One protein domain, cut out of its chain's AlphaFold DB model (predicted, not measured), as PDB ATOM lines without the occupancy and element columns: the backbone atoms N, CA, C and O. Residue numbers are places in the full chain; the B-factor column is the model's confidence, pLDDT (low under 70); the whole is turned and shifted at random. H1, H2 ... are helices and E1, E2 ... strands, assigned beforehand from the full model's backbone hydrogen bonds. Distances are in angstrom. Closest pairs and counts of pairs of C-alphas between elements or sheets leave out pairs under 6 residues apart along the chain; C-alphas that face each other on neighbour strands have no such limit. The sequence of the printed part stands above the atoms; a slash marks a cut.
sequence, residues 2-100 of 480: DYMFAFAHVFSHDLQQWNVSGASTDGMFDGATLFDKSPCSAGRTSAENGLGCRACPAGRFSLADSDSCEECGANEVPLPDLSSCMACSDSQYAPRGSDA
ATOM      1  N   ASP A   2      -4.352 -65.057  13.344       55.62
ATOM      2  CA  ASP A   2      -3.546 -63.857  13.047       55.62
ATOM      3  C   ASP A   2      -3.015 -63.785  11.605       55.62
ATOM      4  O   ASP A   2      -2.342 -62.825  11.267       55.62
ATOM      5  N   TYR A   3      -3.341 -64.747  10.728       66.88
ATOM      6  CA  TYR A   3      -2.762 -64.835   9.370       66.88
ATOM      7  C   TYR A   3      -3.682 -65.511   8.334       66.88
ATOM      8  O   TYR A   3      -3.203 -66.116   7.378       66.88
ATOM      9  N   MET A   4      -5.007 -65.490   8.522       67.75
ATOM     10  CA  MET A   4      -5.932 -66.289   7.690       67.75
ATOM     11  C   MET A   4      -5.897 -65.974   6.184       67.75
ATOM     12  O   MET A   4      -6.263 -66.846   5.398       67.75
ATOM     13  N   PHE A   5      -5.464 -64.775   5.782       67.75
ATOM     14  CA  PHE A   5      -5.445 -64.325   4.386       67.75
ATOM     15  C   PHE A   5      -4.113 -63.660   3.984       67.75
ATOM     16  O   PHE A   5      -4.057 -62.930   2.992       67.75
ATOM     17  N   ALA A   6      -3.034 -63.917   4.730       66.50
ATOM     18  CA  ALA A   6      -1.702 -63.407   4.414       66.50
ATOM     19  C   ALA A   6      -1.219 -63.966   3.060       66.50
ATOM     20  O   ALA A   6      -1.429 -65.143   2.758       66.50
ATOM     21  N   PHE A   7      -0.588 -63.122   2.240       69.06
ATOM     22  CA  PHE A   7      -0.121 -63.415   0.874       69.06
ATOM     23  C   PHE A   7      -1.211 -63.827  -0.132       69.06
ATOM     24  O   PHE A   7      -0.904 -64.365  -1.200       69.06
ATOM     25  N   ALA A   8      -2.489 -63.579   0.168       68.31
ATOM     26  CA  ALA A   8      -3.565 -63.796  -0.793       68.31
ATOM     27  C   ALA A   8      -3.397 -62.868  -2.012       68.31
ATOM     28  O   ALA A   8      -3.211 -61.657  -1.881       68.31
ATOM     29  N   HIS A   9      -3.471 -63.438  -3.217       64.31
ATOM     30  CA  HIS A   9      -3.164 -62.709  -4.451       64.31
ATOM     31  C   HIS A   9      -4.254 -61.683  -4.831       64.31
ATOM     32  O   HIS A   9      -3.935 -60.630  -5.386       64.31
ATOM     33  N   VAL A  10      -5.524 -61.986  -4.517       62.56
ATOM     34  CA  VAL A  10      -6.706 -61.112  -4.633       62.56
ATOM     35  C   VAL A  10      -7.682 -61.491  -3.519       62.56
ATOM     36  O   VAL A  10      -8.033 -62.664  -3.384       62.56
ATOM     37  N   PHE A  11      -8.152 -60.509  -2.755       67.12
ATOM     38  CA  PHE A  11      -9.287 -60.675  -1.850       67.12
ATOM     39  C   PHE A  11     -10.328 -59.604  -2.179       67.12
ATOM     40  O   PHE A  11     -10.089 -58.417  -1.981       67.12
ATOM     41  N   SER A  12     -11.464 -60.035  -2.725       61.56
ATOM     42  CA  SER A  12     -12.519 -59.162  -3.261       61.56
ATOM     43  C   SER A  12     -13.890 -59.450  -2.641       61.56
ATOM     44  O   SER A  12     -14.923 -59.184  -3.254       61.56
ATOM     45  N   HIS A  13     -13.917 -60.087  -1.469       68.94
ATOM     46  CA  HIS A  13     -15.155 -60.377  -0.753       68.94
ATOM     47  C   HIS A  13     -15.490 -59.265   0.236       68.94
ATOM     48  O   HIS A  13     -14.614 -58.741   0.918       68.94
ATOM     49  N   ASP A  14     -16.777 -58.935   0.312       62.81
ATOM     50  CA  ASP A  14     -17.293 -57.877   1.170       62.81
ATOM     51  C   ASP A  14     -17.157 -58.254   2.654       62.81
ATOM     52  O   ASP A  14     -17.813 -59.172   3.158       62.81
ATOM     53  N   LEU A  15     -16.281 -57.536   3.360       71.06
ATOM     54  CA  LEU A  15     -16.049 -57.713   4.794       71.06
ATOM     55  C   LEU A  15     -17.112 -57.028   5.661       71.06
ATOM     56  O   LEU A  15     -17.108 -57.235   6.872       71.06
ATOM     57  N   GLN A  16     -18.033 -56.240   5.094       62.94
ATOM     58  CA  GLN A  16     -19.048 -55.514   5.872       62.94
ATOM     59  C   GLN A  16     -19.984 -56.449   6.653       62.94
ATOM     60  O   GLN A  16     -20.539 -56.051   7.677       62.94
ATOM     61  N   GLN A  17     -20.131 -57.702   6.215       66.75
ATOM     62  CA  GLN A  17     -20.961 -58.714   6.881       66.75
ATOM     63  C   GLN A  17     -20.212 -59.505   7.968       66.75
ATOM     64  O   GLN A  17     -20.800 -60.363   8.626       66.75
ATOM     65  N   TRP A  18     -18.913 -59.257   8.150       67.31
ATOM     66  CA  TRP A  18     -18.058 -60.009   9.065       67.31
ATOM     67  C   TRP A  18     -17.787 -59.177  10.323       67.31
ATOM     68  O   TRP A  18     -17.456 -57.996  10.245       67.31
ATOM     69  N   ASN A  19     -17.868 -59.787  11.512       67.00
ATOM     70  CA  ASN A  19     -17.394 -59.128  12.731       67.00
ATOM     71  C   ASN A  19     -15.859 -59.171  12.774       67.00
ATOM     72  O   ASN A  19     -15.263 -60.104  13.309       67.00
ATOM     73  N   VAL A  20     -15.230 -58.151  12.199       70.62
ATOM     74  CA  VAL A  20     -13.770 -58.007  12.099       70.62
ATOM     75  C   VAL A  20     -13.180 -57.099  13.180       70.62
ATOM     76  O   VAL A  20     -12.023 -56.716  13.085       70.62
ATOM     77  N   SER A  21     -13.935 -56.767  14.232       66.94
ATOM     78  CA  SER A  21     -13.507 -55.831  15.293       66.94
ATOM     79  C   SER A  21     -12.211 -56.227  16.018       66.94
ATOM     80  O   SER A  21     -11.498 -55.356  16.503       66.94
ATOM     81  N   GLY A  22     -11.889 -57.524  16.068       66.81
ATOM     82  CA  GLY A  22     -10.634 -58.051  16.619       66.81
ATOM     83  C   GLY A  22      -9.595 -58.465  15.569       66.81
ATOM     84  O   GLY A  22      -8.583 -59.055  15.935       66.81
ATOM     85  N   ALA A  23      -9.852 -58.232  14.280       67.75
ATOM     86  CA  ALA A  23      -8.913 -58.529  13.199       67.75
ATOM     87  C   ALA A  23      -7.943 -57.356  12.987       67.75
ATOM     88  O   ALA A  23      -8.319 -56.207  13.202       67.75
ATOM     89  N   SER A  24      -6.716 -57.634  12.544       66.31
ATOM     90  CA  SER A  24      -5.676 -56.629  12.280       66.31
ATOM     91  C   SER A  24      -5.211 -56.709  10.827       66.31
ATOM     92  O   SER A  24      -5.030 -57.808  10.303       66.31
ATOM     93  N   THR A  25      -5.012 -55.559  10.178       66.00
ATOM     94  CA  THR A  25      -4.362 -55.480   8.855       66.00
ATOM     95  C   THR A  25      -2.899 -55.905   8.928       66.00
ATOM     96  O   THR A  25      -2.443 -56.625   8.042       66.00
ATOM     97  N   ASP A  26      -2.207 -55.546  10.012       62.22
ATOM     98  CA  ASP A  26      -0.890 -56.087  10.345       62.22
ATOM     99  C   ASP A  26      -1.048 -57.572  10.702       62.22
ATOM    100  O   ASP A  26      -1.580 -57.917  11.761       62.22
ATOM    101  N   GLY A  27      -0.633 -58.444   9.782       68.69
ATOM    102  CA  GLY A  27      -0.656 -59.901   9.921       68.69
ATOM    103  C   GLY A  27      -1.709 -60.592   9.056       68.69
ATOM    104  O   GLY A  27      -1.356 -61.336   8.141       68.69
ATOM    105  N   MET A  28      -3.006 -60.343   9.288       71.25
ATOM    106  CA  MET A  28      -4.078 -61.146   8.668       71.25
ATOM    107  C   MET A  28      -4.103 -61.063   7.137       71.25
ATOM    108  O   MET A  28      -4.530 -62.027   6.506       71.25
ATOM    109  N   PHE A  29      -3.631 -59.950   6.566       67.06
ATOM    110  CA  PHE A  29      -3.568 -59.679   5.124       67.06
ATOM    111  C   PHE A  29      -2.161 -59.245   4.665       67.06
ATOM    112  O   PHE A  29      -2.009 -58.652   3.597       67.06
ATOM    113  N   ASP A  30      -1.130 -59.527   5.466       68.38
ATOM    114  CA  ASP A  30       0.249 -59.127   5.174       68.38
ATOM    115  C   ASP A  30       0.733 -59.716   3.834       68.38
ATOM    116  O   ASP A  30       0.481 -60.882   3.524       68.38
ATOM    117  N   GLY A  31       1.377 -58.896   2.999       65.56
ATOM    118  CA  GLY A  31       1.839 -59.279   1.659       65.56
ATOM    119  C   GLY A  31       0.756 -59.492   0.584       65.56
ATOM    120  O   GLY A  31       1.092 -59.940  -0.513       65.56
ATOM    121  N   ALA A  32      -0.521 -59.190   0.847       67.25
ATOM    122  CA  ALA A  32      -1.574 -59.244  -0.173       67.25
ATOM    123  C   ALA A  32      -1.421 -58.102  -1.201       67.25
ATOM    124  O   ALA A  32      -1.313 -56.931  -0.843       67.25
ATOM    125  N   THR A  33      -1.415 -58.430  -2.499       61.66
ATOM    126  CA  THR A  33      -1.075 -57.470  -3.575       61.66
ATOM    127  C   THR A  33      -2.251 -56.636  -4.094       61.66
ATOM    128  O   THR A  33      -2.032 -55.640  -4.778       61.66
ATOM    129  N   LEU A  34      -3.493 -57.040  -3.806       57.78
ATOM    130  CA  LEU A  34      -4.719 -56.361  -4.238       57.78
ATOM    131  C   LEU A  34      -5.823 -56.624  -3.199       57.78
ATOM    132  O   LEU A  34      -6.520 -57.640  -3.248       57.78
ATOM    133  N   PHE A  35      -5.914 -55.732  -2.212       64.81
ATOM    134  CA  PHE A  35      -6.956 -55.724  -1.186       64.81
ATOM    135  C   PHE A  35      -7.821 -54.487  -1.399       64.81
ATOM    136  O   PHE A  35      -7.443 -53.379  -1.014       64.81
ATOM    137  N   ASP A  36      -8.948 -54.682  -2.078       58.66
ATOM    138  CA  ASP A  36      -9.891 -53.608  -2.362       58.66
ATOM    139  C   ASP A  36     -10.801 -53.463  -1.142       58.66
ATOM    140  O   ASP A  36     -11.655 -54.315  -0.875       58.66
ATOM    141  N   LYS A  37     -10.547 -52.440  -0.321       63.88
ATOM    142  CA  LYS A  37     -11.397 -52.160   0.837       63.88
ATOM    143  C   LYS A  37     -12.771 -51.795   0.292       63.88
ATOM    144  O   LYS A  37     -12.922 -50.727  -0.291       63.88
ATOM    145  N   SER A  38     -13.749 -52.691   0.455       65.75
ATOM    146  CA  SER A  38     -15.123 -52.427   0.026       65.75
ATOM    147  C   SER A  38     -15.559 -51.093   0.616       65.75
ATOM    148  O   SER A  38     -15.486 -50.931   1.842       65.75
ATOM    149  N   PRO A  39     -15.938 -50.126  -0.226       72.31
ATOM    150  CA  PRO A  39     -16.026 -48.771   0.246       72.31
ATOM    151  C   PRO A  39     -17.278 -48.638   1.123       72.31
ATOM    152  O   PRO A  39     -18.270 -49.362   0.966       72.31
ATOM    153  N   CYS A  40     -17.157 -47.843   2.184       81.56
ATOM    154  CA  CYS A  40     -18.149 -47.846   3.247       81.56
ATOM    155  C   CYS A  40     -19.437 -47.166   2.792       81.56
ATOM    156  O   CYS A  40     -19.415 -46.070   2.237       81.56
ATOM    157  N   SER A  41     -20.576 -47.799   3.085       84.12
ATOM    158  CA  SER A  41     -21.874 -47.155   2.911       84.12
ATOM    159  C   SER A  41     -21.940 -45.869   3.738       84.12
ATOM    160  O   SER A  41     -21.339 -45.794   4.814       84.12
ATOM    161  N   ALA A  42     -22.734 -44.901   3.281       85.81
ATOM    162  CA  ALA A  42     -22.976 -43.666   4.022       85.81
ATOM    163  C   ALA A  42     -23.353 -43.948   5.498       85.81
ATOM    164  O   ALA A  42     -23.977 -44.965   5.813       85.81
ATOM    165  N   GLY A  43     -22.896 -43.083   6.405       84.69
ATOM    166  CA  GLY A  43     -22.995 -43.246   7.861       84.69
ATOM    167  C   GLY A  43     -21.921 -44.114   8.508       84.69
ATOM    168  O   GLY A  43     -21.899 -44.255   9.737       84.69
ATOM    169  N   ARG A  44     -21.003 -44.684   7.717       86.12
ATOM    170  CA  ARG A  44     -19.904 -45.517   8.209       86.12
ATOM    171  C   ARG A  44     -18.572 -45.118   7.577       86.12
ATOM    172  O   ARG A  44     -18.529 -44.704   6.430       86.12
ATOM    173  N   THR A  45     -17.488 -45.303   8.322       84.75
ATOM    174  CA  THR A  45     -16.106 -45.033   7.887       84.75
ATOM    175  C   THR A  45     -15.215 -46.234   8.160       84.75
ATOM    176  O   THR A  45     -15.610 -47.149   8.890       84.75
ATOM    177  N   SER A  46     -14.006 -46.231   7.602       82.94
ATOM    178  CA  SER A  46     -13.000 -47.261   7.869       82.94
ATOM    179  C   SER A  46     -12.795 -47.467   9.376       82.94
ATOM    180  O   SER A  46     -12.562 -46.522  10.136       82.94
ATOM    181  N   ALA A  47     -12.899 -48.716   9.830       76.94
ATOM    182  CA  ALA A  47     -12.555 -49.075  11.202       76.94
ATOM    183  C   ALA A  47     -11.046 -48.862  11.459       76.94
ATOM    184  O   ALA A  47     -10.241 -48.914  10.533       76.94
ATOM    185  N   GLU A  48     -10.647 -48.621  12.714       72.56
ATOM    186  CA  GLU A  48      -9.257 -48.268  13.081       72.56
ATOM    187  C   GLU A  48      -8.230 -49.346  12.710       72.56
ATOM    188  O   GLU A  48      -7.084 -49.040  12.397       72.56
ATOM    189  N   ASN A  49      -8.653 -50.608  12.673       69.81
ATOM    190  CA  ASN A  49      -7.851 -51.740  12.212       69.81
ATOM    191  C   ASN A  49      -7.734 -51.837  10.676       69.81
ATOM    192  O   ASN A  49      -7.101 -52.758  10.155       69.81
ATOM    193  N   GLY A  50      -8.366 -50.916   9.945       70.25
ATOM    194  CA  GLY A  50      -8.399 -50.861   8.490       70.25
ATOM    195  C   GLY A  50      -9.251 -51.946   7.829       70.25
ATOM    196  O   GLY A  50      -9.177 -52.076   6.607       70.25
ATOM    197  N   LEU A  51     -10.029 -52.715   8.606       71.00
ATOM    198  CA  LEU A  51     -10.844 -53.839   8.145       71.00
ATOM    199  C   LEU A  51     -12.318 -53.579   8.461       71.00
ATOM    200  O   LEU A  51     -12.728 -53.577   9.620       71.00
ATOM    201  N   GLY A  52     -13.125 -53.397   7.416       75.94
ATOM    202  CA  GLY A  52     -14.562 -53.148   7.535       75.94
ATOM    203  C   GLY A  52     -14.918 -51.713   7.939       75.94
ATOM    204  O   GLY A  52     -14.064 -50.834   8.060       75.94
ATOM    205  N   CYS A  53     -16.216 -51.485   8.135       81.56
ATOM    206  CA  CYS A  53     -16.781 -50.154   8.336       81.56
ATOM    207  C   CYS A  53     -17.395 -50.018   9.731       81.56
ATOM    208  O   CYS A  53     -18.242 -50.831  10.121       81.56
ATOM    209  N   ARG A  54     -17.050 -48.960  10.463       83.88
ATOM    210  CA  ARG A  54     -17.680 -48.586  11.738       83.88
ATOM    211  C   ARG A  54     -18.681 -47.456  11.533       83.88
ATOM    212  O   ARG A  54     -18.446 -46.582  10.708       83.88
ATOM    213  N   ALA A  55     -19.781 -47.467  12.283       85.25
ATOM    214  CA  ALA A  55     -20.722 -46.350  12.277       85.25
ATOM    215  C   ALA A  55     -20.064 -45.086  12.846       85.25
ATOM    216  O   ALA A  55     -19.214 -45.177  13.740       85.25
ATOM    217  N   CYS A  56     -20.460 -43.923  12.337       87.69
ATOM    218  CA  CYS A  56     -20.031 -42.660  12.918       87.69
ATOM    219  C   CYS A  56     -20.553 -42.499  14.357       87.69
ATOM    220  O   CYS A  56     -21.634 -42.993  14.683       87.69
ATOM    221  N   PRO A  57     -19.779 -41.849  15.247       86.50
ATOM    222  CA  PRO A  57     -20.246 -41.540  16.594       86.50
ATOM    223  C   PRO A  57     -21.418 -40.545  16.546       86.50
ATOM    224  O   PRO A  57     -21.612 -39.852  15.546       86.50
ATOM    225  N   ALA A  58     -22.186 -40.466  17.639       82.50
ATOM    226  CA  ALA A  58     -23.320 -39.548  17.757       82.50
ATOM    227  C   ALA A  58     -22.921 -38.106  17.385       82.50
ATOM    228  O   ALA A  58     -21.844 -37.640  17.760       82.50
ATOM    229  N   GLY A  59     -23.779 -37.430  16.615       83.06
ATOM    230  CA  GLY A  59     -23.548 -36.063  16.139       83.06
ATOM    231  C   GLY A  59     -22.667 -35.939  14.890       83.06
ATOM    232  O   GLY A  59     -22.374 -34.820  14.465       83.06
ATOM    233  N   ARG A  60     -22.248 -37.058  14.279       90.19
ATOM    234  CA  ARG A  60     -21.449 -37.076  13.044       90.19
ATOM    235  C   ARG A  60     -22.070 -37.922  11.940       90.19
ATOM    236  O   ARG A  60     -22.785 -38.884  12.209       90.19
ATOM    237  N   PHE A  61     -21.740 -37.586  10.700       90.25
ATOM    238  CA  PHE A  61     -22.200 -38.270   9.494       90.25
ATOM    239  C   PHE A  61     -21.011 -38.623   8.590       90.25
ATOM    240  O   PHE A  61     -19.883 -38.179   8.814       90.25
ATOM    241  N   SER A  62     -21.249 -39.443   7.573       90.00
ATOM    242  CA  SER A  62     -20.258 -39.729   6.532       90.00
ATOM    243  C   SER A  62     -20.970 -39.979   5.217       90.00
ATOM    244  O   SER A  62     -21.896 -40.789   5.169       90.00
ATOM    245  N   LEU A  63     -20.515 -39.343   4.140       87.56
ATOM    246  CA  LEU A  63     -20.935 -39.732   2.796       87.56
ATOM    247  C   LEU A  63     -20.397 -41.133   2.470       87.56
ATOM    248  O   LEU A  63     -19.479 -41.627   3.133       87.56
ATOM    249  N   ALA A  64     -20.988 -41.779   1.464       83.56
ATOM    250  CA  ALA A  64     -20.457 -43.039   0.958       83.56
ATOM    251  C   ALA A  64     -18.992 -42.852   0.537       83.56
ATOM    252  O   ALA A  64     -18.639 -41.824  -0.042       83.56
ATOM    253  N   ASP A  65     -18.163 -43.841   0.858       80.88
ATOM    254  CA  ASP A  65     -16.750 -43.923   0.482       80.88
ATOM    255  C   ASP A  65     -15.841 -42.853   1.130       80.88
ATOM    256  O   ASP A  65     -14.692 -42.690   0.726       80.88
ATOM    257  N   SER A  66     -16.320 -42.135   2.155       83.00
ATOM    258  CA  SER A  66     -15.489 -41.208   2.936       83.00
ATOM    259  C   SER A  66     -14.658 -41.938   4.000       83.00
ATOM    260  O   SER A  66     -15.125 -42.855   4.682       83.00
ATOM    261  N   ASP A  67     -13.419 -41.484   4.191       82.62
ATOM    262  CA  ASP A  67     -12.480 -42.044   5.167       82.62
ATOM    263  C   ASP A  67     -12.676 -41.504   6.594       82.62
ATOM    264  O   ASP A  67     -12.078 -42.019   7.541       82.62
ATOM    265  N   SER A  68     -13.504 -40.469   6.785       87.12
ATOM    266  CA  SER A  68     -13.675 -39.828   8.094       87.12
ATOM    267  C   SER A  68     -15.088 -39.300   8.337       87.12
ATOM    268  O   SER A  68     -15.792 -38.913   7.408       87.12
ATOM    269  N   CYS A  69     -15.503 -39.313   9.609       89.44
ATOM    270  CA  CYS A  69     -16.807 -38.816  10.029       89.44
ATOM    271  C   CYS A  69     -16.743 -37.304  10.225       89.44
ATOM    272  O   CYS A  69     -15.976 -36.816  11.068       89.44
ATOM    273  N   GLU A  70     -17.598 -36.594   9.504       89.44
ATOM    274  CA  GLU A  70     -17.728 -35.145   9.550       89.44
ATOM    275  C   GLU A  70     -18.820 -34.730  10.541       89.44
ATOM    276  O   GLU A  70     -19.743 -35.488  10.849       89.44
ATOM    277  N   GLU A  71     -18.690 -33.529  11.093       89.75
ATOM    278  CA  GLU A  71     -19.721 -32.934  11.943       89.75
ATOM    279  C   GLU A  71     -20.751 -32.221  11.073       89.75
ATOM    280  O   GLU A  71     -20.398 -31.599  10.069       89.75
ATOM    281  N   CYS A  72     -22.019 -32.286  11.474       87.75
ATOM    282  CA  CYS A  72     -23.049 -31.479  10.836       87.75
ATOM    283  C   CYS A  72     -22.810 -29.982  11.067       87.75
ATOM    284  O   CYS A  72     -22.190 -29.577  12.060       87.75
ATOM    285  N   GLY A  73     -23.293 -29.164  10.126       84.00
ATOM    286  CA  GLY A  73     -23.208 -27.715  10.215       84.00
ATOM    287  C   GLY A  73     -23.966 -27.162  11.424       84.00
ATOM    288  O   GLY A  73     -24.678 -27.872  12.135       84.00
ATOM    289  N   ALA A  74     -23.816 -25.861  11.675       82.44
ATOM    290  CA  ALA A  74     -24.609 -25.197  12.705       82.44
ATOM    291  C   ALA A  74     -26.107 -25.374  12.408       82.44
ATOM    292  O   ALA A  74     -26.542 -25.178  11.273       82.44
ATOM    293  N   ASN A  75     -26.886 -25.721  13.435       86.62
ATOM    294  CA  ASN A  75     -28.322 -25.972  13.338       86.62
ATOM    295  C   ASN A  75     -28.743 -27.190  12.488       86.62
ATOM    296  O   ASN A  75     -29.878 -27.269  12.010       86.62
ATOM    297  N   GLU A  76     -27.842 -28.154  12.328       88.62
ATOM    298  CA  GLU A  76     -28.104 -29.410  11.638       88.62
ATOM    299  C   GLU A  76     -27.772 -30.607  12.532       88.62
ATOM    300  O   GLU A  76     -26.866 -30.553  13.364       88.62
ATOM    301  N   VAL A  77     -28.489 -31.712  12.338       90.31
ATOM    302  CA  VAL A  77     -28.225 -32.991  13.011       90.31
ATOM    303  C   VAL A  77     -28.119 -34.116  11.986       90.31
ATOM    304  O   VAL A  77     -28.757 -34.030  10.931       90.31
ATOM    305  N   PRO A  78     -27.343 -35.180  12.252       89.94
ATOM    306  CA  PRO A  78     -27.295 -36.330  11.361       89.94
ATOM    307  C   PRO A  78     -28.678 -36.972  11.218       89.94
ATOM    308  O   PRO A  78     -29.436 -37.068  12.187       89.94
ATOM    309  N   LEU A  79     -29.003 -37.457  10.022       87.88
ATOM    310  CA  LEU A  79     -30.160 -38.328   9.824       87.88
ATOM    311  C   LEU A  79     -30.026 -39.610  10.670       87.88
ATOM    312  O   LEU A  79     -28.913 -39.997  11.027       87.88
ATOM    313  N   PRO A  80     -31.129 -40.331  10.953       84.12
ATOM    314  CA  PRO A  80     -31.078 -41.578  11.723       84.12
ATOM    315  C   PRO A  80     -30.150 -42.662  11.147       84.12
ATOM    316  O   PRO A  80     -29.702 -43.536  11.884       84.12
ATOM    317  N   ASP A  81     -29.870 -42.620   9.841       85.06
ATOM    318  CA  ASP A  81     -28.941 -43.519   9.146       85.06
ATOM    319  C   ASP A  81     -27.503 -42.965   9.041       85.06
ATOM    320  O   ASP A  81     -26.631 -43.622   8.476       85.06
ATOM    321  N   LEU A  82     -27.249 -41.778   9.607       86.19
ATOM    322  CA  LEU A  82     -25.972 -41.056   9.628       86.19
ATOM    323  C   LEU A  82     -25.408 -40.733   8.231       86.19
ATOM    324  O   LEU A  82     -24.224 -40.423   8.094       86.19
ATOM    325  N   SER A  83     -26.236 -40.808   7.187       86.50
ATOM    326  CA  SER A  83     -25.796 -40.666   5.796       86.50
ATOM    327  C   SER A  83     -25.559 -39.212   5.374       86.50
ATOM    328  O   SER A  83     -24.666 -38.928   4.576       86.50
ATOM    329  N   SER A  84     -26.339 -38.284   5.927       90.06
ATOM    330  CA  SER A  84     -26.234 -36.843   5.711       90.06
ATOM    331  C   SER A  84     -26.780 -36.080   6.916       90.06
ATOM    332  O   SER A  84     -27.289 -36.675   7.868       90.06
ATOM    333  N   CYS A  85     -26.716 -34.754   6.857       90.62
ATOM    334  CA  CYS A  85     -27.319 -33.875   7.853       90.62
ATOM    335  C   CYS A  85     -28.710 -33.400   7.418       90.62
ATOM    336  O   CYS A  85     -29.004 -33.303   6.224       90.62
ATOM    337  N   MET A  86     -29.560 -33.100   8.397       90.88
ATOM    338  CA  MET A  86     -30.835 -32.413   8.219       90.88
ATOM    339  C   MET A  86     -30.874 -31.147   9.075       90.88
ATOM    340  O   MET A  86     -30.430 -31.155  10.223       90.88
ATOM    341  N   ALA A  87     -31.440 -30.073   8.528       90.12
ATOM    342  CA  ALA A  87     -31.643 -28.833   9.266       90.12
ATOM    343  C   ALA A  87     -32.750 -28.985  10.319       90.12
ATOM    344  O   ALA A  87     -33.787 -29.611  10.070       90.12
ATOM    345  N   CYS A  88     -32.546 -28.382  11.489       89.06
ATOM    346  CA  CYS A  88     -33.593 -28.259  12.494       89.06
ATOM    347  C   CYS A  88     -34.702 -27.303  12.026       89.06
ATOM    348  O   CYS A  88     -34.465 -26.369  11.260       89.06
ATOM    349  N   SER A  89     -35.934 -27.541  12.488       87.44
ATOM    350  CA  SER A  89     -37.086 -26.687  12.164       87.44
ATOM    351  C   SER A  89     -36.978 -25.292  12.800       87.44
ATOM    352  O   SER A  89     -36.260 -25.116  13.781       87.44
ATOM    353  N   ASP A  90     -37.756 -24.319  12.309       81.50
ATOM    354  CA  ASP A  90     -37.722 -22.904  12.742       81.50
ATOM    355  C   ASP A  90     -37.900 -22.674  14.262       81.50
ATOM    356  O   ASP A  90     -37.575 -21.605  14.778       81.50
ATOM    357  N   SER A  91     -38.425 -23.662  14.997       83.19
ATOM    358  CA  SER A  91     -38.615 -23.621  16.457       83.19
ATOM    359  C   SER A  91     -37.617 -24.478  17.243       83.19
ATOM    360  O   SER A  91     -37.849 -24.784  18.414       83.19
ATOM    361  N   GLN A  92     -36.544 -24.940  16.611       89.44
ATOM    362  CA  GLN A  92     -35.555 -25.837  17.198       89.44
ATOM    363  C   GLN A  92     -34.133 -25.360  16.903       89.44
ATOM    364  O   GLN A  92     -33.913 -24.595  15.969       89.44
ATOM    365  N   TYR A  93     -33.174 -25.818  17.707       89.50
ATOM    366  CA  TYR A  93     -31.755 -25.567  17.485       89.50
ATOM    367  C   TYR A  93     -30.899 -26.811  17.749       89.50
ATOM    368  O   TYR A  93     -31.278 -27.666  18.552       89.50
ATOM    369  N   ALA A  94     -29.728 -26.891  17.120       88.38
ATOM    370  CA  ALA A  94     -28.716 -27.906  17.409       88.38
ATOM    371  C   ALA A  94     -27.319 -27.263  17.502       88.38
ATOM    372  O   ALA A  94     -26.846 -26.693  16.515       88.38
ATOM    373  N   PRO A  95     -26.647 -27.325  18.671       85.12
ATOM    374  CA  PRO A  95     -25.226 -27.003  18.773       85.12
ATOM    375  C   PRO A  95     -24.391 -27.942  17.896       85.12
ATOM    376  O   PRO A  95     -24.796 -29.083  17.657       85.12
ATOM    377  N   ARG A  96     -23.201 -27.508  17.464       85.38
ATOM    378  CA  ARG A  96     -22.300 -28.378  16.686       85.38
ATOM    379  C   ARG A  96     -22.018 -29.690  17.416       85.38
ATOM    380  O   ARG A  96     -21.738 -29.693  18.615       85.38
ATOM    381  N   GLY A  97     -22.085 -30.792  16.671       82.31
ATOM    382  CA  GLY A  97     -21.889 -32.144  17.198       82.31
ATOM    383  C   GLY A  97     -23.074 -32.695  17.997       82.31
ATOM    384  O   GLY A  97     -22.931 -33.734  18.639       82.31
ATOM    385  N   SER A  98     -24.233 -32.029  17.987       86.56
ATOM    386  CA  SER A  98     -25.458 -32.577  18.571       86.56
ATOM    387  C   SER A  98     -26.091 -33.631  17.657       86.56
ATOM    388  O   SER A  98     -26.013 -33.559  16.433       86.56
ATOM    389  N   ASP A  99     -26.727 -34.625  18.265       87.25
ATOM    390  CA  ASP A  99     -27.432 -35.722  17.603       87.25
ATOM    391  C   ASP A  99     -28.958 -35.528  17.568       87.25
ATOM    392  O   ASP A  99     -29.669 -36.351  16.993       87.25
ATOM    393  N   ALA A 100     -29.476 -34.444  18.158       88.94
ATOM    394  CA  ALA A 100     -30.904 -34.156  18.205       88.94
ATOM    395  C   ALA A 100     -31.208 -32.651  18.197       88.94
ATOM    396  O   ALA A 100     -30.557 -31.853  18.868       88.94
TER     397      ALA A 100
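This is residues 2 to 100 of the 480 residues of the protein "Hypothetical protein" of Symbiodinium sp. CCMP2592 (UniProt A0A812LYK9). What is the shape? A loose rod with little regular structure: hairpin E1-E2 in its middle, hairpin E3-E4 towards one end, loops and short H1 towards the other. What is in it? The 99 printed residues include 16 in named elements, H1 E1 E2 E3 E4 in order, class mixed, both two-stranded sheets antiparallel. How large? The radius of gyration of the C-alphas is 16.9 A, the spans 57 by 19 by 18 A.

Where are the strands? E1, residues 44 to 46, begins at C-alpha (-19.904, -45.517, 8.209); E2 is residues 53 to 55, E3 76 to 78. E4, residues 85 to 87, ends at C-alpha (-31.643, -28.833, 9.266). Where is the helix? H1, residues 25 to 28, measures 5.7 A.

Which strands pair? Hairpin E1 and E2 is antiparallel, 137 degrees, N 45 and O 54 within hydrogen-bond range at 2.9 A; hairpin E3 and E4, 145 degrees, has N 77 and O 86 at 2.9 A. And H1? It is too short for O i to N i+4 pairs, and apart from E2.

Any cut? The printed part has none; links H1 to E1 and E2 to E3 are long. Where is confidence low? 35 residues are under 70, among them 2 to 14.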